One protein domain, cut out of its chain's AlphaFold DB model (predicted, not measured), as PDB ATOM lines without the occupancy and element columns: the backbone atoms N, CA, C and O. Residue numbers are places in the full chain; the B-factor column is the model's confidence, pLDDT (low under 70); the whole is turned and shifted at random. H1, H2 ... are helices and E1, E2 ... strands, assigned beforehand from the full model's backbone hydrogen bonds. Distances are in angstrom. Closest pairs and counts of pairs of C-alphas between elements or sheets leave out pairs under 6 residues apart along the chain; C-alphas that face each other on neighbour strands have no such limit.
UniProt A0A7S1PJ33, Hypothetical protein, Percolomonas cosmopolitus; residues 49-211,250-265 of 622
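Overview. This is residues 49 to 211 and 250 to 265 of the 622 residues of the protein "Hypothetical protein" of Percolomonas cosmopolitus (UniProt A0A7S1PJ33). Two long helices, H2 and H3, make a narrow V, and the longest helix, H6, runs along both of them. At the end where H6 begins, the short helices H4 and H5 form a corner, with a small three-stranded sheet beside the first residues of H6 and a separate strand hairpin, E3 and E4, by the end of H5. The printed part has 179 residues, with six named helices and five named strands in the order E1 E2 H1 H2 H3 H4 H5 E3 E4 H6 E5; the class is mostly helix. The larger sheet runs E2 E1 E5, antiparallel throughout. The whole is compact, with a radius of gyration of the C-alphas of 18.4 A and spans of 57 by 45 by 40 A.

Along the chain. Find C-alpha 49 at (161.866, 159.511, 151.577), where E1, residues 49 to 52, begins; E2 follows at residues 58 to 60. H1 is residues 67 to 72. H2, residues 80 to 98, is 26.0 A long, and H3, residues 104 to 131, starts at (124.448, 137.178, 131.922) and is 38.0 A long. Next come H4, residues 133 to 142, H5, residues 146 to 155, E3, residues 157 to 162, and E4, residues 165 to 170. H6, residues 178 to 207, is 43.6 A long; beyond the cut look for E5, residues 256 to 258, ending at (156.314, 157.423, 152.649).

Arrangement. Look first at H6. It touches H3 at a shallow tilt of 21 degrees, opposite ways, closest at the C-alphas of Trp 113 and Asp 197, 4.8 A. It touches H2 at 8 degrees, also shallow, the same way, closest at C-alphas 85 and 192, 5.4 A. H2 and H3 are near each other. With residues 178 to 182 alone H6 touches H4, about perpendicular at 74 degrees, closest at C-alphas 135 and 182, 5.6 A. H4 touches H3 only at the corner, closest at C-alphas 128 and 134, 5.6 A, and H5 only just, also only at the corner, with 3 pairs of C-alphas within 8 A. H1 is close to but not clearly touching H6, closest at C-alphas 67 and 191, 6.7 A. H6 only grazes the sheet, with residues 178 to 183. In the hairpin E1 and E2, N 50 and O 59 are 2.9 A apart, within hydrogen-bond range; between E1 and E5, N 51 and O 257 are 2.8 A apart. In the hairpin E3 and E4, N 169 and O 158 are 2.8 A apart. Every O i to N i+4 pair is within range in H2, H3, H4, H5 and H6; H1 has 1 of 2, and 3 of 3 for O i to N i+3.

Size, cuts and confidence. The C-alphas farthest apart, those of Thr 55 and Ala 211, are 58.4 A apart. Residues 212 to 249 are not printed, and C-alphas 211 and 250 stand 37.4 A apart across this cut. Of the links that are printed whole, none is long. Mean pLDDT of the printed part is 90.2; residues 259 to 265 are under 70.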
ATOM      1  N   GLU A  49     161.144 160.484 150.737       84.56
ATOM      2  CA  GLU A  49     161.866 159.511 151.577       84.56
ATOM      3  C   GLU A  49     160.897 158.392 151.994       84.56
ATOM      4  O   GLU A  49     159.916 158.633 152.706       84.56
ATOM      5  N   GLY A  50     161.173 157.172 151.534       87.19
ATOM      6  CA  GLY A  50     160.457 155.958 151.908       87.19
ATOM      7  C   GLY A  50     161.160 155.231 153.050       87.19
ATOM      8  O   GLY A  50     162.384 155.295 153.161       87.19
ATOM      9  N   VAL A  51     160.398 154.536 153.893       89.25
ATOM     10  CA  VAL A  51     160.893 153.722 155.011       89.25
ATOM     11  C   VAL A  51     160.241 152.345 154.955       89.25
ATOM     12  O   VAL A  51     159.015 152.237 154.935       89.25
ATOM     13  N   THR A  52     161.037 151.280 154.939       88.88
ATOM     14  CA  THR A  52     160.506 149.909 154.969       88.88
ATOM     15  C   THR A  52     159.915 149.562 156.341       88.88
ATOM     16  O   THR A  52     160.376 150.038 157.382       88.88
ATOM     17  N   HIS A  53     158.896 148.697 156.364       84.12
ATOM     18  CA  HIS A  53     158.238 148.290 157.616       84.12
ATOM     19  C   HIS A  53     159.109 147.406 158.508       84.12
ATOM     20  O   HIS A  53     159.040 147.523 159.726       84.12
ATOM     21  N   VAL A  54     159.900 146.510 157.906       80.69
ATOM     22  CA  VAL A  54     160.636 145.465 158.640       80.69
ATOM     23  C   VAL A  54     162.059 145.903 158.971       80.69
ATOM     24  O   VAL A  54     162.494 145.779 160.111       80.69
ATOM     25  N   THR A  55     162.802 146.390 157.975       82.50
ATOM     26  CA  THR A  55     164.217 146.758 158.148       82.50
ATOM     27  C   THR A  55     164.409 148.211 158.580       82.50
ATOM     28  O   THR A  55     165.516 148.578 158.964       82.50
ATOM     29  N   HIS A  56     163.353 149.035 158.522       86.19
ATOM     30  CA  HIS A  56     163.408 150.489 158.710       86.19
ATOM     31  C   HIS A  56     164.471 151.178 157.835       86.19
ATOM     32  O   HIS A  56     165.001 152.238 158.176       86.19
ATOM     33  N   GLU A  57     164.772 150.569 156.688       89.38
ATOM     34  CA  GLU A  57     165.695 151.093 155.697       89.38
ATOM     35  C   GLU A  57     165.055 152.283 154.990       89.38
ATOM     36  O   GLU A  57     163.898 152.234 154.561       89.38
ATOM     37  N   LYS A  58     165.824 153.365 154.882       90.12
ATOM     38  CA  LYS A  58     165.415 154.588 154.204       90.12
ATOM     39  C   LYS A  58     165.903 154.570 152.768       90.12
ATOM     40  O   LYS A  58     167.086 154.342 152.532       90.12
ATOM     41  N   PHE A  59     165.024 154.881 151.827       90.75
ATOM     42  CA  PHE A  59     165.374 154.950 150.412       90.75
ATOM     43  C   PHE A  59     164.664 156.114 149.723       90.75
ATOM     44  O   PHE A  59     163.636 156.611 150.183       90.75
ATOM     45  N   THR A  60     165.231 156.575 148.609       88.31
ATOM     46  CA  THR A  60     164.565 157.559 147.749       88.31
ATOM     47  C   THR A  60     163.558 156.830 146.876       88.31
ATOM     48  O   THR A  60     163.939 155.956 146.098       88.31
ATOM     49  N   VAL A  61     162.279 157.169 147.022       85.50
ATOM     50  CA  VAL A  61     161.203 156.507 146.286       85.50
ATOM     51  C   VAL A  61     161.185 157.040 144.851       85.50
ATOM     52  O   VAL A  61     160.990 158.244 144.661       85.50
ATOM     53  N   PRO A  62     161.398 156.194 143.829       85.69
ATOM     54  CA  PRO A  62     161.340 156.648 142.451       85.69
ATOM     55  C   PRO A  62     159.884 156.830 142.007       85.69
ATOM     56  O   PRO A  62     158.973 156.127 142.457       85.69
ATOM     57  N   THR A  63     159.674 157.787 141.107       83.06
ATOM     58  CA  THR A  63     158.353 158.124 140.573       83.06
ATOM     59  C   THR A  63     157.855 157.035 139.619       83.06
ATOM     60  O   THR A  63     158.620 156.446 138.850       83.06
ATOM     61  N   THR A  64     156.557 156.759 139.672       84.75
ATOM     62  CA  THR A  64     155.844 155.823 138.793       84.75
ATOM     63  C   THR A  64     154.807 156.582 137.958       84.75
ATOM     64  O   THR A  64     154.548 157.754 138.214       84.75
ATOM     65  N   CYS A  65     154.265 155.951 136.912       81.00
ATOM     66  CA  CYS A  65     153.100 156.496 136.207       81.00
ATOM     67  C   CYS A  65     151.833 156.269 137.029       81.00
ATOM     68  O   CYS A  65     151.683 155.205 137.643       81.00
ATOM     69  N   ASP A  66     150.870 157.176 136.908       80.88
ATOM     70  CA  ASP A  66     149.500 156.883 137.306       80.88
ATOM     71  C   ASP A  66     148.856 155.840 136.363       80.88
ATOM     72  O   ASP A  66     149.456 155.394 135.374       80.88
ATOM     73  N   VAL A  67     147.645 155.378 136.702       80.62
ATOM     74  CA  VAL A  67     146.930 154.368 135.896       80.62
ATOM     75  C   VAL A  67     146.729 154.869 134.461       80.62
ATOM     76  O   VAL A  67     146.911 154.112 133.516       80.62
ATOM     77  N   VAL A  68     146.365 156.139 134.275       80.44
ATOM     78  CA  VAL A  68     146.020 156.693 132.958       80.44
ATOM     79  C   VAL A  68     147.275 156.818 132.095       80.44
ATOM     80  O   VAL A  68     147.312 156.299 130.977       80.44
ATOM     81  N   ASP A  69     148.329 157.414 132.641       82.88
ATOM     82  CA  ASP A  69     149.642 157.568 132.018       82.88
ATOM     83  C   ASP A  69     150.250 156.206 131.648       82.88
ATOM     84  O   ASP A  69     150.892 156.076 130.605       82.88
ATOM     85  N   THR A  70     149.995 155.162 132.448       81.69
ATOM     86  CA  THR A  70     150.451 153.790 132.167       81.69
ATOM     87  C   THR A  70     149.923 153.257 130.831       81.69
ATOM     88  O   THR A  70     150.676 152.615 130.099       81.69
ATOM     89  N   PHE A  71     148.669 153.556 130.472       80.69
ATOM     90  CA  PHE A  71     148.089 153.129 129.189       80.69
ATOM     91  C   PHE A  71     148.300 154.139 128.059       80.69
ATOM     92  O   PHE A  71     148.275 153.745 126.893       80.69
ATOM     93  N   LEU A  72     148.531 155.418 128.361       84.06
ATOM     94  CA  LEU A  72     148.810 156.433 127.340       84.06
ATOM     95  C   LEU A  72     150.268 156.412 126.853       84.06
ATOM     96  O   LEU A  72     150.522 156.736 125.690       84.06
ATOM     97  N   MET A  73     151.220 156.005 127.699       83.81
ATOM     98  CA  MET A  73     152.641 155.964 127.348       83.81
ATOM     99  C   MET A  73     152.977 154.722 126.510       83.81
ATOM    100  O   MET A  73     153.176 153.618 127.026       83.81
ATOM    101  N   LYS A  74     153.055 154.907 125.188       84.31
ATOM    102  CA  LYS A  74     153.274 153.836 124.198       84.31
ATOM    103  C   LYS A  74     154.551 153.032 124.452       84.31
ATOM    104  O   LYS A  74     154.586 151.838 124.174       84.31
ATOM    105  N   GLU A  75     155.579 153.658 125.016       83.00
ATOM    106  CA  GLU A  75     156.862 153.038 125.362       83.00
ATOM    107  C   GLU A  75     156.722 151.897 126.379       83.00
ATOM    108  O   GLU A  75     157.619 151.062 126.486       83.00
ATOM    109  N   ARG A  76     155.616 151.849 127.135       82.69
ATOM    110  CA  ARG A  76     155.333 150.783 128.104       82.69
ATOM    111  C   ARG A  76     154.448 149.675 127.555       82.69
ATOM    112  O   ARG A  76     154.329 148.644 128.199       82.69
ATOM    113  N   TRP A  77     153.873 149.809 126.361       85.88
ATOM    114  CA  TRP A  77     152.997 148.771 125.798       85.88
ATOM    115  C   TRP A  77     153.727 147.451 125.519       85.88
ATOM    116  O   TRP A  77     153.089 146.414 125.370       85.88
ATOM    117  N   THR A  78     155.062 147.477 125.481       85.31
ATOM    118  CA  THR A  78     155.905 146.278 125.404       85.31
ATOM    119  C   THR A  78     156.024 145.531 126.735       85.31
ATOM    120  O   THR A  78     156.517 144.407 126.748       85.31
ATOM    121  N   GLU A  79     155.622 146.135 127.856       89.00
ATOM    122  CA  GLU A  79     155.579 145.467 129.158       89.00
ATOM    123  C   GLU A  79     154.441 144.439 129.156       89.00
ATOM    124  O   GLU A  79     153.281 144.755 128.884       89.00
ATOM    125  N   LEU A  80     154.777 143.193 129.485       89.81
ATOM    126  CA  LEU A  80     153.882 142.042 129.460       89.81
ATOM    127  C   LEU A  80     152.558 142.286 130.209       89.81
ATOM    128  O   LEU A  80     151.522 141.964 129.630       89.81
ATOM    129  N   PRO A  81     152.523 142.876 131.424       89.00
ATOM    130  CA  PRO A  81     151.257 143.145 132.109       89.00
ATOM    131  C   PRO A  81     150.329 144.077 131.320       89.00
ATOM    132  O   PRO A  81     149.126 143.839 131.264       89.00
ATOM    133  N   ILE A  82     150.882 145.101 130.663       90.25
ATOM    134  CA  ILE A  82     150.110 146.070 129.874       90.25
ATOM    135  C   ILE A  82     149.616 145.416 128.587       90.25
ATOM    136  O   ILE A  82     148.436 145.529 128.259       90.25
ATOM    137  N   MET A  83     150.481 144.674 127.893       91.06
ATOM    138  CA  MET A  83     150.106 143.934 126.688       91.06
ATOM    139  C   MET A  83     148.995 142.913 126.969       91.06
ATOM    140  O   MET A  83     148.021 142.844 126.220       91.06
ATOM    141  N   LEU A  84     149.114 142.146 128.060       90.75
ATOM    142  CA  LEU A  84     148.081 141.204 128.493       90.75
ATOM    143  C   LEU A  84     146.772 141.926 128.795       90.75
ATOM    144  O   LEU A  84     145.724 141.485 128.335       90.75
ATOM    145  N   ASN A  85     146.827 143.052 129.509       92.38
ATOM    146  CA  ASN A  85     145.635 143.826 129.830       92.38
ATOM    147  C   ASN A  85     144.928 144.346 128.567       92.38
ATOM    148  O   ASN A  85     143.736 144.128 128.388       92.38
ATOM    149  N   LEU A  86     145.674 144.955 127.640       91.94
ATOM    150  CA  LEU A  86     145.133 145.406 126.354       91.94
ATOM    151  C   LEU A  86     144.538 144.245 125.546       91.94
ATOM    152  O   LEU A  86     143.487 144.409 124.927       91.94
ATOM    153  N   GLY A  87     145.174 143.070 125.580       94.75
ATOM    154  CA  GLY A  87     144.665 141.850 124.958       94.75
ATOM    155  C   GLY A  87     143.349 141.365 125.572       94.75
ATOM    156  O   GLY A  87     142.427 141.029 124.829       94.75
ATOM    157  N   ILE A  88     143.232 141.380 126.904       95.25
ATOM    158  CA  ILE A  88     141.998 141.030 127.623       95.25
ATOM    159  C   ILE A  88     140.886 142.022 127.269       95.25
ATOM    160  O   ILE A  88     139.822 141.597 126.833       95.25
ATOM    161  N   ILE A  89     141.148 143.329 127.346       94.75
ATOM    162  CA  ILE A  89     140.172 144.373 126.995       94.75
ATOM    163  C   ILE A  89     139.711 144.217 125.544       94.75
ATOM    164  O   ILE A  89     138.515 144.303 125.254       94.75
ATOM    165  N   PHE A  90     140.644 143.985 124.616       95.75
ATOM    166  CA  PHE A  90     140.314 143.745 123.215       95.75
ATOM    167  C   PHE A  90     139.418 142.515 123.066       95.75
ATOM    168  O   PHE A  90     138.411 142.582 122.366       95.75
ATOM    169  N   PHE A  91     139.749 141.418 123.748       95.88
ATOM    170  CA  PHE A  91     138.956 140.196 123.732       95.88
ATOM    171  C   PHE A  91     137.550 140.412 124.310       95.88
ATOM    172  O   PHE A  91     136.573 140.024 123.676       95.88
ATOM    173  N   GLU A  92     137.412 141.094 125.447       95.19
ATOM    174  CA  GLU A  92     136.119 141.419 126.065       95.19
ATOM    175  C   GLU A  92     135.238 142.280 125.146       95.19
ATOM    176  O   GLU A  92     134.052 141.998 124.956       95.19
ATOM    177  N   VAL A  93     135.821 143.307 124.517       96.00
ATOM    178  CA  VAL A  93     135.120 144.168 123.553       96.00
ATOM    179  C   VAL A  93     134.772 143.400 122.276       96.00
ATOM    180  O   VAL A  93     133.679 143.570 121.734       96.00
ATOM    181  N   PHE A  94     135.665 142.534 121.799       96.69
ATOM    182  CA  PHE A  94     135.408 141.672 120.650       96.69
ATOM    183  C   PHE A  94     134.226 140.734 120.922       96.69
ATOM    184  O   PHE A  94     133.301 140.659 120.113       96.69
ATOM    185  N   LEU A  95     134.203 140.081 122.088       95.38
ATOM    186  CA  LEU A  95     133.084 139.242 122.509       95.38
ATOM    187  C   LEU A  95     131.771 140.033 122.584       95.38
ATOM    188  O   LEU A  95     130.738 139.518 122.173       95.38
ATOM    189  N   PHE A  96     131.807 141.283 123.053       96.12
ATOM    190  CA  PHE A  96     130.626 142.148 123.110       96.12
ATOM    191  C   PHE A  96     130.007 142.436 121.736       96.12
ATOM    192  O   PHE A  96     128.786 142.393 121.601       96.12
ATOM    193  N   PHE A  97     130.821 142.728 120.719       96.06
ATOM    194  CA  PHE A  97     130.306 143.103 119.396       96.06
ATOM    195  C   PHE A  97     130.039 141.919 118.467       96.06
ATOM    196  O   PHE A  97     129.137 142.000 117.633       96.06
ATOM    197  N   PHE A  98     130.824 140.845 118.571       96.12
ATOM    198  CA  PHE A  98     130.864 139.808 117.536       96.12
ATOM    199  C   PHE A  98     130.390 138.430 118.003       96.12
ATOM    200  O   PHE A  98     130.059 137.599 117.157       96.12
ATOM    201  N   ALA A  99     130.332 138.162 119.310       94.00
ATOM    202  CA  ALA A  99     129.895 136.864 119.814       94.00
ATOM    203  C   ALA A  99     128.410 136.899 120.237       94.00
ATOM    204  O   ALA A  99     128.001 137.805 120.965       94.00
ATOM    205  N   PRO A 100     127.583 135.906 119.851       93.56
ATOM    206  CA  PRO A 100     126.179 135.821 120.256       93.56
ATOM    207  C   PRO A 100     126.052 135.286 121.693       93.56
ATOM    208  O   PRO A 100     125.507 134.209 121.936       93.56
ATOM    209  N   LEU A 101     126.613 136.015 122.658       94.88
ATOM    210  CA  LEU A 101     126.633 135.619 124.062       94.88
ATOM    211  C   LEU A 101     125.367 136.080 124.795       94.88
ATOM    212  O   LEU A 101     124.864 137.181 124.552       94.88
ATOM    213  N   PRO A 102     124.848 135.277 125.737       96.25
ATOM    214  CA  PRO A 102     123.728 135.704 126.557       96.25
ATOM    215  C   PRO A 102     124.152 136.817 127.527       96.25
ATOM    216  O   PRO A 102     125.273 136.828 128.040       96.25
ATOM    217  N   LYS A 103     123.221 137.731 127.838       94.81
ATOM    218  CA  LYS A 103     123.488 138.942 128.640       94.81
ATOM    219  C   LYS A 103     124.187 138.675 129.981       94.81
ATOM    220  O   LYS A 103     125.009 139.477 130.419       94.81
ATOM    221  N   TRP A 104     123.882 137.544 130.622       96.25
ATOM    222  CA  TRP A 104     124.448 137.178 131.922       96.25
ATOM    223  C   TRP A 104     125.963 136.926 131.883       96.25
ATOM    224  O   TRP A 104     126.600 137.025 132.925       96.25
ATOM    225  N   VAL A 105     126.564 136.668 130.715       97.31
ATOM    226  CA  VAL A 105     128.024 136.512 130.593       97.31
ATOM    227  C   VAL A 105     128.742 137.811 130.953       97.31
ATOM    228  O   VAL A 105     129.687 137.783 131.734       97.31
ATOM    229  N   PHE A 106     128.248 138.960 130.480       97.38
ATOM    230  CA  PHE A 106     128.823 140.270 130.813       97.38
ATOM    231  C   PHE A 106     128.620 140.631 132.287       97.38
ATOM    232  O   PHE A 106     129.490 141.241 132.904       97.38
ATOM    233  N   LEU A 107     127.498 140.203 132.878       97.69
ATOM    234  CA  LEU A 107     127.277 140.316 134.320       97.69
ATOM    235  C   LEU A 107     128.309 139.496 135.106       97.69
ATOM    236  O   LEU A 107     128.922 140.022 136.030       97.69
ATOM    237  N   LEU A 108     128.516 138.225 134.748       97.69
ATOM    238  CA  LEU A 108     129.497 137.376 135.424       97.69
ATOM    239  C   LEU A 108     130.925 137.890 135.239       97.69
ATOM    240  O   LEU A 108     131.694 137.840 136.192       97.69
ATOM    241  N   ALA A 109     131.262 138.422 134.062       97.62
ATOM    242  CA  ALA A 109     132.558 139.047 133.815       97.62
ATOM    243  C   ALA A 109     132.781 140.248 134.750       97.62
ATOM    244  O   ALA A 109     133.802 140.313 135.434       97.62
ATOM    245  N   PHE A 110     131.792 141.142 134.882       98.12
ATOM    246  CA  PHE A 110     131.868 142.237 135.852       98.12
ATOM    247  C   PHE A 110     131.989 141.728 137.293       98.12
ATOM    248  O   PHE A 110     132.852 142.191 138.029       98.12
ATOM    249  N   VAL A 111     131.162 140.763 137.706       98.19
ATOM    250  CA  VAL A 111     131.218 140.212 139.071       98.19
ATOM    251  C   VAL A 111     132.577 139.568 139.349       98.19
ATOM    252  O   VAL A 111     133.125 139.764 140.429       98.19
ATOM    253  N   PHE A 112     133.154 138.850 138.385       98.06
ATOM    254  CA  PHE A 112     134.489 138.270 138.504       98.06
ATOM    255  C   PHE A 112     135.546 139.347 138.767       98.06
ATOM    256  O   PHE A 112     136.256 139.264 139.770       98.06
ATOM    257  N   TRP A 113     135.613 140.385 137.929       98.12
ATOM    258  CA  TRP A 113     136.599 141.455 138.095       98.12
ATOM    259  C   TRP A 113     136.354 142.294 139.349       98.12
ATOM    260  O   TRP A 113     137.304 142.644 140.047       98.12
ATOM    261  N   ARG A 114     135.088 142.514 139.719       97.88
ATOM    262  CA  ARG A 114     134.706 143.158 140.980       97.88
ATOM    263  C   ARG A 114     135.219 142.380 142.187       97.88
ATOM    264  O   ARG A 114     135.775 142.963 143.115       97.88
ATOM    265  N   MET A 115     135.053 141.061 142.180       98.19
ATOM    266  CA  MET A 115     135.545 140.201 143.254       98.19
ATOM    267  C   MET A 115     137.071 140.092 143.238       98.19
ATOM    268  O   MET A 115     137.676 140.088 144.307       98.19
ATOM    269  N   ALA A 116     137.712 140.075 142.068       98.06
ATOM    270  CA  ALA A 116     139.168 140.152 141.961       98.06
ATOM    271  C   ALA A 116     139.703 141.463 142.560       98.06
ATOM    272  O   ALA A 116     140.685 141.438 143.301       98.06
ATOM    273  N   TYR A 117     139.015 142.584 142.315       97.06
ATOM    274  CA  TYR A 117     139.346 143.873 142.908       97.06
ATOM    275  C   TYR A 117     139.147 143.837 144.425       97.06
ATOM    276  O   TYR A 117     140.105 143.974 145.177       97.06
ATOM    277  N   ASN A 118     137.931 143.614 144.912       97.25
ATOM    278  CA  ASN A 118     137.653 143.829 146.329       97.25
ATOM    279  C   ASN A 118     138.051 142.647 147.221       97.25
ATOM    280  O   ASN A 118     138.652 142.855 148.271       97.25
ATOM    281  N   ALA A 119     137.766 141.407 146.825       96.69
ATOM    282  CA  ALA A 119     138.134 140.235 147.620       96.69
ATOM    283  C   ALA A 119     139.557 139.746 147.308       96.69
ATOM    284  O   ALA A 119     140.302 139.419 148.227       96.69
ATOM    285  N   GLY A 120     139.953 139.724 146.033       97.19
ATOM    286  CA  GLY A 120     141.272 139.261 145.594       97.19
ATOM    287  C   GLY A 120     142.402 140.166 146.084       97.19
ATOM    288  O   GLY A 120     143.244 139.728 146.874       97.19
ATOM    289  N   LEU A 121     142.403 141.443 145.680       97.31
ATOM    290  CA  LEU A 121     143.390 142.407 146.187       97.31
ATOM    291  C   LEU A 121     143.235 142.614 147.696       97.31
ATOM    292  O   LEU A 121     144.243 142.723 148.388       97.31
ATOM    293  N   GLY A 122     142.002 142.579 148.214       96.81
ATOM    294  CA  GLY A 122     141.732 142.619 149.652       96.81
ATOM    295  C   GLY A 122     142.454 141.521 150.431       96.81
ATOM    296  O   GLY A 122     143.109 141.807 151.429       96.81
ATOM    297  N   TYR A 123     142.411 140.277 149.956       96.88
ATOM    298  CA  TYR A 123     143.125 139.155 150.568       96.88
ATOM    299  C   TYR A 123     144.650 139.331 150.508       96.88
ATOM    300  O   TYR A 123     145.342 139.114 151.510       96.88
ATOM    301  N   ILE A 124     145.180 139.766 149.358       97.31
ATOM    302  CA  ILE A 124     146.617 140.034 149.189       97.31
ATOM    303  C   ILE A 124     147.081 141.107 150.181       97.31
ATOM    304  O   ILE A 124     148.056 140.901 150.899       97.31
ATOM    305  N   LEU A 125     146.363 142.226 150.264       97.25
ATOM    306  CA  LEU A 125     146.692 143.330 151.163       97.25
ATOM    307  C   LEU A 125     146.518 142.947 152.635       97.25
ATOM    308  O   LEU A 125     147.385 143.238 153.455       97.25
ATOM    309  N   HIS A 126     145.448 142.232 152.983       95.19
ATOM    310  CA  HIS A 126     145.208 141.787 154.355       95.19
ATOM    311  C   HIS A 126     146.340 140.888 154.871       95.19
ATOM    312  O   HIS A 126     146.863 141.092 155.970       95.19
ATOM    313  N   THR A 127     146.759 139.912 154.061       95.69
ATOM    314  CA  THR A 127     147.869 139.010 154.404       95.69
ATOM    315  C   THR A 127     149.226 139.712 154.357       95.69
ATOM    316  O   THR A 127     150.089 139.446 155.194       95.69
ATOM    317  N   GLN A 128     149.418 140.671 153.447       95.75
ATOM    318  CA  GLN A 128     150.606 141.522 153.414       95.75
ATOM    319  C   GLN A 128     150.725 142.398 154.675       95.75
ATOM    320  O   GLN A 128     151.801 142.461 155.263       95.75
ATOM    321  N   SER A 129     149.629 143.006 155.139       93.69
ATOM    322  CA  SER A 129     149.586 143.860 156.338       93.69
ATOM    323  C   SER A 129     149.931 143.104 157.627       93.69
ATOM    324  O   SER A 129     150.548 143.663 158.538       93.69
ATOM    325  N   LYS A 130     149.525 141.830 157.737       91.88
ATOM    326  CA  LYS A 130     149.734 141.009 158.943       91.88
ATOM    327  C   LYS A 130     151.032 140.211 158.923       91.88
ATOM    328  O   LYS A 130     151.719 140.151 159.936       91.88
ATOM    329  N   GLU A 131     151.345 139.591 157.792       91.88
ATOM    330  CA  GLU A 131     152.364 138.540 157.700       91.88
ATOM    331  C   GLU A 131     153.432 138.819 156.632       91.88
ATOM    332  O   GLU A 131     154.373 138.029 156.487       91.88
ATOM    333  N   HIS A 132     153.302 139.919 155.882       94.06
ATOM    334  CA  HIS A 132     154.166 140.281 154.755       94.06
ATOM    335  C   HIS A 132     154.255 139.183 153.679       94.06
ATOM    336  O   HIS A 132     155.311 138.967 153.075       94.06
ATOM    337  N   LEU A 133     153.157 138.441 153.456       94.25
ATOM    338  CA  LEU A 133     153.159 137.271 152.568       94.25
ATOM    339  C   LEU A 133     153.512 137.613 151.122       94.25
ATOM    340  O   LEU A 133     154.213 136.829 150.487       94.25
ATOM    341  N   PHE A 134     153.077 138.762 150.598       96.19
ATOM    342  CA  PHE A 134     153.367 139.123 149.210       96.19
ATOM    343  C   PHE A 134     154.855 139.442 149.011       96.19
ATOM    344  O   PHE A 134     155.463 138.986 148.045       96.19
ATOM    345  N   VAL A 135     155.478 140.140 149.968       95.56
ATOM    346  CA  VAL A 135     156.934 140.380 149.959       95.56
ATOM    347  C   VAL A 135     157.708 139.064 150.086       95.56
ATOM    348  O   VAL A 135     158.650 138.832 149.330       95.56
ATOM    349  N   LYS A 136     157.281 138.156 150.975       95.44
ATOM    350  CA  LYS A 136     157.882 136.815 151.111       95.44
ATOM    351  C   LYS A 136     157.721 135.973 149.844       95.44
ATOM    352  O   LYS A 136     158.643 135.254 149.467       95.44
ATOM    353  N   PHE A 137     156.569 136.054 149.180       96.06
ATOM    354  CA  PHE A 137     156.334 135.423 147.883       96.06
ATOM    355  C   PHE A 137     157.301 135.978 146.832       96.06
ATOM    356  O   PHE A 137     157.971 135.204 146.151       96.06
ATOM    357  N   PHE A 138     157.432 137.301 146.744       95.19
ATOM    358  CA  PHE A 138     158.350 137.947 145.813       95.19
ATOM    359  C   PHE A 138     159.804 137.505 146.042       95.19
ATOM    360  O   PHE A 138     160.483 137.091 145.104       95.19
ATOM    361  N   GLU A 139     160.259 137.492 147.294       94.31
ATOM    362  CA  GLU A 139     161.599 137.039 147.671       94.31
ATOM    363  C   GLU A 139     161.826 135.554 147.349       94.31
ATOM    364  O   GLU A 139     162.816 135.189 146.714       94.31
ATOM    365  N   LYS A 140     160.883 134.685 147.723       95.06
ATOM    366  CA  LYS A 140     161.011 133.236 147.533       95.06
ATOM    367  C   LYS A 140     160.931 132.819 146.068       95.06
ATOM    368  O   LYS A 140     161.631 131.892 145.665       95.06
ATOM    369  N   TYR A 141     160.057 133.440 145.281       93.69
ATOM    370  CA  TYR A 141     159.786 133.003 143.916       93.69
ATOM    371  C   TYR A 141     160.487 133.865 142.882       93.69
ATOM    372  O   TYR A 141     161.142 133.303 142.019       93.69
ATOM    373  N   ILE A 142     160.413 135.193 142.949       93.31
ATOM    374  CA  ILE A 142     161.009 136.048 141.912       93.31
ATOM    375  C   ILE A 142     162.516 136.172 142.123       93.31
ATOM    376  O   ILE A 142     163.279 135.835 141.220       93.31
ATOM    377  N   LEU A 143     162.954 136.550 143.329       92.56
ATOM    378  CA  LEU A 143     164.377 136.786 143.611       92.56
ATOM    379  C   LEU A 143     165.231 135.506 143.679       92.56
ATOM    380  O   LEU A 143     166.454 135.587 143.710       92.56
ATOM    381  N   SER A 144     164.621 134.317 143.659       92.06
ATOM    382  CA  SER A 144     165.344 133.037 143.703       92.06
ATOM    383  C   SER A 144     165.893 132.559 142.356       92.06
ATOM    384  O   SER A 144     166.535 131.510 142.300       92.06
ATOM    385  N   SER A 145     165.642 133.273 141.254       94.31
ATOM    386  CA  SER A 145     166.197 132.919 139.943       94.31
ATOM    387  C   SER A 145     166.474 134.143 139.089       94.31
ATOM    388  O   SER A 145     165.595 134.976 138.880       94.31
ATOM    389  N   GLN A 146     167.677 134.183 138.516       93.38
ATOM    390  CA  GLN A 146     168.128 135.270 137.654       93.38
ATOM    391  C   GLN A 146     167.199 135.500 136.451       93.38
ATOM    392  O   GLN A 146     166.875 136.641 136.141       93.38
ATOM    393  N   SER A 147     166.674 134.435 135.834       94.12
ATOM    394  CA  SER A 147     165.750 134.567 134.699       94.12
ATOM    395  C   SER A 147     164.411 135.202 135.085       94.12
ATOM    396  O   SER A 147     163.818 135.928 134.291       94.12
ATOM    397  N   ARG A 148     163.926 134.968 136.313       93.25
ATOM    398  CA  ARG A 148     162.692 135.590 136.821       93.25
ATOM    399  C   ARG A 148     162.912 137.036 137.244       93.25
ATOM    400  O   ARG A 148     162.010 137.846 137.047       93.25
ATOM    401  N   ILE A 149     164.094 137.363 137.765       93.19
ATOM    402  CA  ILE A 149     164.507 138.749 138.019       93.19
ATOM    403  C   ILE A 149     164.546 139.525 136.701       93.19
ATOM    404  O   ILE A 149     163.892 140.554 136.599       93.19
ATOM    405  N   GLU A 150     165.222 139.005 135.676       93.31
ATOM    406  CA  GLU A 150     165.301 139.648 134.357       93.31
ATOM    407  C   GLU A 150     163.922 139.799 133.711       93.31
ATOM    408  O   GLU A 150     163.602 140.853 133.160       93.31
ATOM    409  N   LEU A 151     163.064 138.777 133.814       92.06
ATOM    410  CA  LEU A 151     161.683 138.878 133.350       92.06
ATOM    411  C   LEU A 151     160.929 139.989 134.089       92.06
ATOM    412  O   LEU A 151     160.222 140.761 133.450       92.06
ATOM    413  N   PHE A 152     161.068 140.088 135.408       93.75
ATOM    414  CA  PHE A 152     160.431 141.141 136.191       93.75
ATOM    415  C   PHE A 152     160.963 142.531 135.809       93.75
ATOM    416  O   PHE A 152     160.174 143.380 135.408       93.75
ATOM    417  N   GLU A 153     162.280 142.746 135.849       92.94
ATOM    418  CA  GLU A 153     162.933 144.029 135.543       92.94
ATOM    419  C   GLU A 153     162.619 144.541 134.127       92.94
ATOM    420  O   GLU A 153     162.453 145.743 133.933       92.94
ATOM    421  N   ASN A 154     162.466 143.649 133.142       90.50
ATOM    422  CA  ASN A 154     162.088 144.031 131.776       90.50
ATOM    423  C   ASN A 154     160.623 144.484 131.646       90.50
ATOM    424  O   ASN A 154     160.282 145.204 130.702       90.50
ATOM    425  N   ASN A 155     159.765 144.064 132.579       90.00
ATOM    426  CA  ASN A 155     158.314 144.252 132.538       90.00
ATOM    427  C   ASN A 155     157.778 145.240 133.578       90.00
ATOM    428  O   ASN A 155     156.569 145.443 133.649       90.00
ATOM    429  N   VAL A 156     158.656 145.871 134.356       88.38
ATOM    430  CA  VAL A 156     158.315 147.022 135.191       88.38
ATOM    431  C   VAL A 156     159.240 148.189 134.876       88.38
ATOM    432  O   VAL A 156     160.404 148.011 134.521       88.38
ATOM    433  N   SER A 157     158.730 149.407 135.004       84.62
ATOM    434  CA  SER A 157     159.528 150.614 134.823       84.62
ATOM    435  C   SER A 157     159.139 151.691 135.820       84.62
ATOM    436  O   SER A 157     158.014 151.744 136.320       84.62
ATOM    437  N   THR A 158     160.106 152.550 136.112       85.19
ATOM    438  CA  THR A 158     159.874 153.833 136.778       85.19
ATOM    439  C   THR A 158     159.826 154.928 135.720       85.19
ATOM    440  O   THR A 158     160.148 154.692 134.551       85.19
ATOM    441  N   VAL A 159     159.461 156.141 136.114       84.50
ATOM    442  CA  VAL A 159     159.467 157.293 135.212       84.50
ATOM    443  C   VAL A 159     160.251 158.460 135.769       84.50
ATOM    444  O   VAL A 159     160.364 158.652 136.977       84.50
ATOM    445  N   SER A 160     160.779 159.247 134.844       81.50
ATOM    446  CA  SER A 160     161.362 160.557 135.096       81.50
ATOM    447  C   SER A 160     160.630 161.588 134.252       81.50
ATOM    448  O   SER A 160     160.319 161.325 133.087       81.50
ATOM    449  N   GLU A 161     160.377 162.759 134.821       76.50
ATOM    450  CA  GLU A 161     159.816 163.882 134.082       76.50
ATOM    451  C   GLU A 161     160.951 164.745 133.523       76.50
ATOM    452  O   GLU A 161     161.750 165.305 134.272       76.50
ATOM    453  N   GLU A 162     161.026 164.846 132.198       75.94
ATOM    454  CA  GLU A 162     161.974 165.709 131.496       75.94
ATOM    455  C   GLU A 162     161.192 166.648 130.571       75.94
ATOM    456  O   GLU A 162     160.475 166.196 129.679       75.94
ATOM    457  N   ASN A 163     161.325 167.965 130.766       70.19
ATOM    458  CA  ASN A 163     160.636 168.997 129.972       70.19
ATOM    459  C   ASN A 163     159.098 168.844 129.920       70.19
ATOM    460  O   ASN A 163     158.482 169.127 128.893       70.19
ATOM    461  N   GLY A 164     158.475 168.383 131.010       70.00
ATOM    462  CA  GLY A 164     157.025 168.159 131.086       70.00
ATOM    463  C   GLY A 164     156.536 166.904 130.354       70.00
ATOM    464  O   GLY A 164     155.332 166.724 130.188       70.00
ATOM    465  N   GLN A 165     157.450 166.040 129.895       74.31
ATOM    466  CA  GLN A 165     157.132 164.739 129.312       74.31
ATOM    467  C   GLN A 165     157.649 163.616 130.210       74.31
ATOM    468  O   GLN A 165     158.791 163.640 130.675       74.31
ATOM    469  N   LEU A 166     156.803 162.612 130.434       79.75
ATOM    470  CA  LEU A 166     157.185 161.401 131.148       79.75
ATOM    471  C   LEU A 166     158.020 160.513 130.230       79.75
ATOM    472  O   LEU A 166     157.625 160.218 129.104       79.75
ATOM    473  N   LYS A 167     159.177 160.073 130.725       82.69
ATOM    474  CA  LYS A 167     160.042 159.113 130.038       82.69
ATOM    475  C   LYS A 167     160.187 157.842 130.858       82.69
ATOM    476  O   LYS A 167     160.385 157.890 132.072       82.69
ATOM    477  N   ARG A 168     160.130 156.701 130.166       84.94
ATOM    478  CA  ARG A 168     160.365 155.370 130.738       84.94
ATOM    479  C   ARG A 168     161.821 155.230 131.184       84.94
ATOM    480  O   ARG A 168     162.732 155.390 130.374       84.94
ATOM    481  N   VAL A 169     162.032 154.843 132.437       85.81
ATOM    482  CA  VAL A 169     163.347 154.508 132.994       85.81
ATOM    483  C   VAL A 169     163.382 153.008 133.313       85.81
ATOM    484  O   VAL A 169     162.531 152.536 134.073       85.81
ATOM    485  N   PRO A 170     164.338 152.239 132.754       85.31
ATOM    486  CA  PRO A 170     164.480 150.817 133.058       85.31
ATOM    487  C   PRO A 170     164.684 150.571 134.555       85.31
ATOM    488  O   PRO A 170     165.529 151.210 135.192       85.31
ATOM    489  N   TYR A 171     163.926 149.627 135.107       89.62
ATOM    490  CA  TYR A 171     163.991 149.287 136.520       89.62
ATOM    491  C   TYR A 171     165.096 148.260 136.805       89.62
ATOM    492  O   TYR A 171     165.345 147.368 136.001       89.62
ATOM    493  N   LYS A 172     165.753 148.379 137.966       89.88
ATOM    494  CA  LYS A 172     166.691 147.370 138.485       89.88
ATOM    495  C   LYS A 172     166.375 147.069 139.944       89.88
ATOM    496  O   LYS A 172     166.512 147.960 140.783       89.88
ATOM    497  N   SER A 173     166.012 145.830 140.260       87.62
ATOM    498  CA  SER A 173     165.620 145.400 141.605       87.62
ATOM    499  C   SER A 173     166.774 145.458 142.602       87.62
ATOM    500  O   SER A 173     166.541 145.642 143.787       87.62
ATOM    501  N   SER A 174     168.023 145.367 142.137       87.19
ATOM    502  CA  SER A 174     169.223 145.503 142.982       87.19
ATOM    503  C   SER A 174     169.416 146.895 143.595       87.19
ATOM    504  O   SER A 174     170.181 147.033 144.545       87.19
ATOM    505  N   LYS A 175     168.759 147.932 143.058       88.12
ATOM    506  CA  LYS A 175     168.913 149.321 143.522       88.12
ATOM    507  C   LYS A 175     167.936 149.723 144.626       88.12
ATOM    508  O   LYS A 175     168.123 150.783 145.215       88.12
ATOM    509  N   TYR A 176     166.894 148.933 144.863       90.19
ATOM    510  CA  TYR A 176     165.781 149.310 145.730       90.19
ATOM    511  C   TYR A 176     165.439 148.183 146.705       90.19
ATOM    512  O   TYR A 176     165.681 147.015 146.395       90.19
ATOM    513  N   PRO A 177     164.819 148.499 147.855       92.69
ATOM    514  CA  PRO A 177     164.365 147.479 148.787       92.69
ATOM    515  C   PRO A 177     163.396 146.482 148.141       92.69
ATOM    516  O   PRO A 177     162.643 146.799 147.207       92.69
ATOM    517  N   LYS A 178     163.382 145.256 148.669       93.38
ATOM    518  CA  LYS A 178     162.507 144.185 148.176       93.38
ATOM    519  C   LYS A 178     161.026 144.534 148.326       93.38
ATOM    520  O   LYS A 178     160.231 144.130 147.488       93.38
ATOM    521  N   GLU A 179     160.667 145.322 149.335       93.69
ATOM    522  CA  GLU A 179     159.317 145.828 149.580       93.69
ATOM    523  C   GLU A 179     158.835 146.720 148.431       93.69
ATOM    524  O   GLU A 179     157.710 146.555 147.962       93.69
ATOM    525  N   TYR A 180     159.701 147.606 147.924       92.88
ATOM    526  CA  TYR A 180     159.385 148.459 146.777       92.88
ATOM    527  C   TYR A 180     159.251 147.637 145.489       92.88
ATOM    528  O   TYR A 180     158.289 147.798 144.739       92.88
ATOM    529  N   SER A 181     160.174 146.696 145.258       94.38
ATOM    530  CA  SER A 181     160.111 145.792 144.099       94.38
ATOM    531  C   SER A 181     158.846 144.923 144.115       94.38
ATOM    532  O   SER A 181     158.169 144.783 143.097       94.38
ATOM    533  N   ALA A 182     158.483 144.378 145.278       95.00
ATOM    534  CA  ALA A 182     157.252 143.619 145.456       95.00
ATOM    535  C   ALA A 182     156.015 144.496 145.219       95.00
ATOM    536  O   ALA A 182     155.081 144.067 144.544       95.00
ATOM    537  N   TRP A 183     156.021 145.739 145.703       95.12
ATOM    538  CA  TRP A 183     154.945 146.686 145.433       95.12
ATOM    539  C   TRP A 183     154.800 147.006 143.938       95.12
ATOM    540  O   TRP A 183     153.679 147.037 143.446       95.12
ATOM    541  N   LEU A 184     155.889 147.161 143.173       93.56
ATOM    542  CA  LEU A 184     155.798 147.343 141.715       93.56
ATOM    543  C   LEU A 184     155.137 146.149 141.012       93.56
ATOM    544  O   LEU A 184     154.322 146.342 140.111       93.56
ATOM    545  N   LEU A 185     155.446 144.918 141.436       94.31
ATOM    546  CA  LEU A 185     154.754 143.733 140.923       94.31
ATOM    547  C   LEU A 185     153.265 143.756 141.297       94.31
ATOM    548  O   LEU A 185     152.414 143.469 140.458       94.31
ATOM    549  N   TYR A 186     152.949 144.120 142.540       95.62
ATOM    550  CA  TYR A 186     151.572 144.282 143.001       95.62
ATOM    551  C   TYR A 186     150.817 145.338 142.179       95.62
ATOM    552  O   TYR A 186     149.698 145.074 141.748       95.62
ATOM    553  N   ARG A 187     151.436 146.485 141.865       92.81
ATOM    554  CA  ARG A 187     150.845 147.515 140.994       92.81
ATOM    555  C   ARG A 187     150.451 146.963 139.633       92.81
ATOM    556  O   ARG A 187     149.339 147.213 139.190       92.81
ATOM    557  N   ALA A 188     151.315 146.169 139.002       91.44
ATOM    558  CA  ALA A 188     150.997 145.557 137.715       91.44
ATOM    559  C   ALA A 188     149.761 144.636 137.798       91.44
ATOM    560  O   ALA A 188     148.959 144.593 136.868       91.44
ATOM    561  N   VAL A 189     149.571 143.934 138.922       94.00
ATOM    562  CA  VAL A 189     148.355 143.141 139.183       94.00
ATOM    563  C   VAL A 189     147.131 144.048 139.353       94.00
ATOM    564  O   VAL A 189     146.076 143.763 138.785       94.00
ATOM    565  N   VAL A 190     147.271 145.151 140.095       94.19
ATOM    566  CA  VAL A 190     146.208 146.153 140.278       94.19
ATOM    567  C   VAL A 190     145.780 146.755 138.940       94.19
ATOM    568  O   VAL A 190     144.583 146.825 138.683       94.19
ATOM    569  N   ASP A 191     146.722 147.129 138.072       90.94
ATOM    570  CA  ASP A 191     146.438 147.725 136.759       90.94
ATOM    571  C   ASP A 191     145.603 146.803 135.867       90.94
ATOM    572  O   ASP A 191     144.656 147.247 135.213       90.94
ATOM    573  N   VAL A 192     145.919 145.505 135.863       92.31
ATOM    574  CA  VAL A 192     145.124 144.504 135.140       92.31
ATOM    575  C   VAL A 192     143.711 144.435 135.715       92.31
ATOM    576  O   VAL A 192     142.736 144.495 134.970       92.31
ATOM    577  N   ILE A 193     143.569 144.339 137.035       95.25
ATOM    578  CA  ILE A 193     142.260 144.142 137.668       95.25
ATOM    579  C   ILE A 193     141.373 145.387 137.552       95.25
ATOM    580  O   ILE A 193     140.211 145.274 137.166       95.25
ATOM    581  N   LEU A 194     141.903 146.570 137.866       92.25
ATOM    582  CA  LEU A 194     141.135 147.813 137.960       92.25
ATOM    583  C   LEU A 194     140.578 148.232 136.596       92.25
ATOM    584  O   LEU A 194     139.418 148.631 136.493       92.25
ATOM    585  N   VAL A 195     141.379 148.117 135.534       91.88
ATOM    586  CA  VAL A 195     140.933 148.508 134.191       91.88
ATOM    587  C   VAL A 195     139.879 147.543 133.657       91.88
ATOM    588  O   VAL A 195     138.855 148.005 133.149       91.88
ATOM    589  N   ASN A 196     140.076 146.229 133.813       95.31
ATOM    590  CA  ASN A 196     139.079 145.253 133.369       95.31
ATOM    591  C   ASN A 196     137.785 145.333 134.190       95.31
ATOM    592  O   ASN A 196     136.706 145.233 133.618       95.31
ATOM    593  N   ASP A 197     137.853 145.619 135.494       96.31
ATOM    594  CA  ASP A 197     136.666 145.877 136.321       96.31
ATOM    595  C   ASP A 197     135.802 147.021 135.754       96.31
ATOM    596  O   ASP A 197     134.590 146.864 135.582       96.31
ATOM    597  N   VAL A 198     136.424 148.143 135.373       94.81
ATOM    598  CA  VAL A 198     135.717 149.280 134.759       94.81
ATOM    599  C   VAL A 198     135.181 148.930 133.368       94.81
ATOM    600  O   VAL A 198     134.025 149.237 133.062       94.81
ATOM    601  N   VAL A 199     135.988 148.287 132.517       96.38
ATOM    602  CA  VAL A 199     135.579 147.906 131.155       96.38
ATOM    603  C   VAL A 199     134.403 146.934 131.199       96.38
ATOM    604  O   VAL A 199     133.377 147.203 130.569       96.38
ATOM    605  N   CYS A 200     134.500 145.864 131.988       97.88
ATOM    606  CA  CYS A 200     133.430 144.889 132.142       97.88
ATOM    607  C   CYS A 200     132.160 145.507 132.724       97.88
ATOM    608  O   CYS A 200     131.073 145.184 132.244       97.88
ATOM    609  N   TYR A 201     132.260 146.437 133.683       98.19
ATOM    610  CA  TYR A 201     131.088 147.170 134.168       98.19
ATOM    611  C   TYR A 201     130.398 147.948 133.041       98.19
ATOM    612  O   TYR A 201     129.177 147.876 132.895       98.19
ATOM    613  N   CYS A 202     131.164 148.663 132.210       97.25
ATOM    614  CA  CYS A 202     130.611 149.401 131.076       97.25
ATOM    615  C   CYS A 202     129.948 148.471 130.049       97.25
ATOM    616  O   CYS A 202     128.847 148.769 129.591       97.25
ATOM    617  N   LEU A 203     130.585 147.349 129.693       97.81
ATOM    618  CA  LEU A 203     130.019 146.372 128.753       97.81
ATOM    619  C   LEU A 203     128.740 145.731 129.312       97.81
ATOM    620  O   LEU A 203     127.735 145.623 128.604       97.81
ATOM    621  N   PHE A 204     128.737 145.381 130.599       98.12
ATOM    622  CA  PHE A 204     127.549 144.926 131.319       98.12
ATOM    623  C   PHE A 204     126.424 145.971 131.265       98.12
ATOM    624  O   PHE A 204     125.308 145.655 130.850       98.12
ATOM    625  N   ALA A 205     126.707 147.225 131.621       97.62
ATOM    626  CA  ALA A 205     125.706 148.286 131.641       97.62
ATOM    627  C   ALA A 205     125.113 148.563 130.251       97.62
ATOM    628  O   ALA A 205     123.905 148.763 130.132       97.62
ATOM    629  N   LEU A 206     125.936 148.521 129.197       96.81
ATOM    630  CA  LEU A 206     125.483 148.652 127.809       96.81
ATOM    631  C   LEU A 206     124.599 147.472 127.379       96.81
ATOM    632  O   LEU A 206     123.577 147.673 126.730       96.81
ATOM    633  N   THR A 207     124.942 146.248 127.787       96.62
ATOM    634  CA  THR A 207     124.162 145.030 127.493       96.62
ATOM    635  C   THR A 207     122.745 145.080 128.088       96.62
ATOM    636  O   THR A 207     121.776 144.561 127.513       96.62
ATOM    637  N   TYR A 208     122.615 145.701 129.261       96.50
ATOM    638  CA  TYR A 208     121.356 145.874 129.988       96.50
ATOM    639  C   TYR A 208     120.724 147.257 129.780       96.50
ATOM    640  O   TYR A 208     119.807 147.617 130.508       96.50
ATOM    641  N   PHE A 209     121.172 148.025 128.786       96.00
ATOM    642  CA  PHE A 209     120.583 149.321 128.472       96.00
ATOM    643  C   PHE A 209     119.145 149.161 127.951       96.00
ATOM    644  O   PHE A 209     118.893 148.441 126.984       96.00
ATOM    645  N   GLU A 210     118.204 149.856 128.586       93.00
ATOM    646  CA  GLU A 210     116.786 149.891 128.235       93.00
ATOM    647  C   GLU A 210     116.464 151.252 127.599       93.00
ATOM    648  O   GLU A 210     116.302 152.275 128.278       93.00
ATOM    649  N   ALA A 211     116.407 151.271 126.263       90.06
ATOM    650  CA  ALA A 211     116.091 152.477 125.510       90.06
ATOM    651  C   ALA A 211     114.666 152.966 125.838       90.06
ATOM    652  O   ALA A 211     113.739 152.156 125.898       90.06
ATOM    653  N   TYR A 250     147.661 153.076 145.018       91.31
ATOM    654  CA  TYR A 250     148.045 151.666 144.896       91.31
ATOM    655  C   TYR A 250     148.446 151.044 146.241       91.31
ATOM    656  O   TYR A 250     149.274 150.129 146.262       91.31
ATOM    657  N   TRP A 251     147.907 151.544 147.358       93.38
ATOM    658  CA  TRP A 251     148.096 150.956 148.695       93.38
ATOM    659  C   TRP A 251     149.573 150.704 149.056       93.38
ATOM    660  O   TRP A 251     149.934 149.659 149.602       93.38
ATOM    661  N   ALA A 252     150.466 151.634 148.688       91.69
ATOM    662  CA  ALA A 252     151.908 151.492 148.921       91.69
ATOM    663  C   ALA A 252     152.266 151.357 150.407       91.69
ATOM    664  O   ALA A 252     153.224 150.665 150.752       91.69
ATOM    665  N   ASP A 253     151.457 151.955 151.279       90.38
ATOM    666  CA  ASP A 253     151.577 151.897 152.732       90.38
ATOM    667  C   ASP A 253     151.467 150.481 153.310       90.38
ATOM    668  O   ASP A 253     152.024 150.223 154.374       90.38
ATOM    669  N   PHE A 254     150.909 149.511 152.581       93.94
ATOM    670  CA  PHE A 254     150.975 148.091 152.955       93.94
ATOM    671  C   PHE A 254     152.377 147.471 152.795       93.94
ATOM    672  O   PHE A 254     152.666 146.400 153.344       93.94
ATOM    673  N   PHE A 255     153.261 148.119 152.037       94.19
ATOM    674  CA  PHE A 255     154.598 147.628 151.705       94.19
ATOM    675  C   PHE A 255     155.701 148.468 152.348       94.19
ATOM    676  O   PHE A 255     156.655 147.908 152.887       94.19
ATOM    677  N   PHE A 256     155.569 149.793 152.320       91.69
ATOM    678  CA  PHE A 256     156.523 150.733 152.903       91.69
ATOM    679  C   PHE A 256     155.839 152.071 153.207       91.69
ATOM    680  O   PHE A 256     154.872 152.448 152.555       91.69
ATOM    681  N   LEU A 257     156.354 152.814 154.183       88.56
ATOM    682  CA  LEU A 257     155.847 154.140 154.526       88.56
ATOM    683  C   LEU A 257     156.526 155.209 153.686       88.56
ATOM    684  O   LEU A 257     157.727 155.142 153.442       88.56
ATOM    685  N   ILE A 258     155.774 156.233 153.303       81.81
ATOM    686  CA  ILE A 258     156.314 157.423 152.649       81.81
ATOM    687  C   ILE A 258     156.121 158.592 153.597       81.81
ATOM    688  O   ILE A 258     155.017 158.826 154.091       81.81
ATOM    689  N   LYS A 259     157.188 159.350 153.849       69.44
ATOM    690  CA  LYS A 259     157.064 160.618 154.566       69.44
ATOM    691  C   LYS A 259     156.469 161.665 153.636       69.44
ATOM    692  O   LYS A 259     157.192 162.373 152.941       69.44
ATOM    693  N   GLN A 260     155.147 161.749 153.637       63.50
ATOM    694  CA  GLN A 260     154.401 162.781 152.938       63.50
ATOM    695  C   GLN A 260     153.511 163.514 153.939       63.50
ATOM    696  O   GLN A 260     152.739 162.896 154.670       63.50
ATOM    697  N   GLU A 261     153.620 164.841 153.984       57.44
ATOM    698  CA  GLU A 261     152.651 165.667 154.700       57.44
ATOM    699  C   GLU A 261     151.361 165.710 153.872       57.44
ATOM    700  O   GLU A 261     151.239 166.475 152.915       57.44
ATOM    701  N   LEU A 262     150.403 164.841 154.202       59.16
ATOM    702  CA  LEU A 262     149.073 164.871 153.597       59.16
ATOM    703  C   LEU A 262     148.332 166.110 154.105       59.16
ATOM    704  O   LEU A 262     147.883 166.170 155.250       59.16
ATOM    705  N   THR A 263     148.194 167.114 153.241       59.19
ATOM    706  CA  THR A 263     147.268 168.219 153.481       59.19
ATOM    707  C   THR A 263     145.891 167.776 153.004       59.19
ATOM    708  O   THR A 263     145.640 167.638 151.813       59.19
ATOM    709  N   PHE A 264     144.998 167.471 153.945       61.88
ATOM    710  CA  PHE A 264     143.621 167.107 153.614       61.88
ATOM    711  C   PHE A 264     142.849 168.363 153.180       61.88
ATOM    712  O   PHE A 264     142.237 169.032 154.014       61.88
ATOM    713  N   ASP A 265     142.912 168.689 151.889       66.06
ATOM    714  CA  ASP A 265     142.166 169.771 151.239       66.06
ATOM    715  C   ASP A 265     141.151 169.238 150.201       66.06
ATOM    716  O   ASP A 265     141.074 168.031 149.944       66.06
TER     717      ASP A 265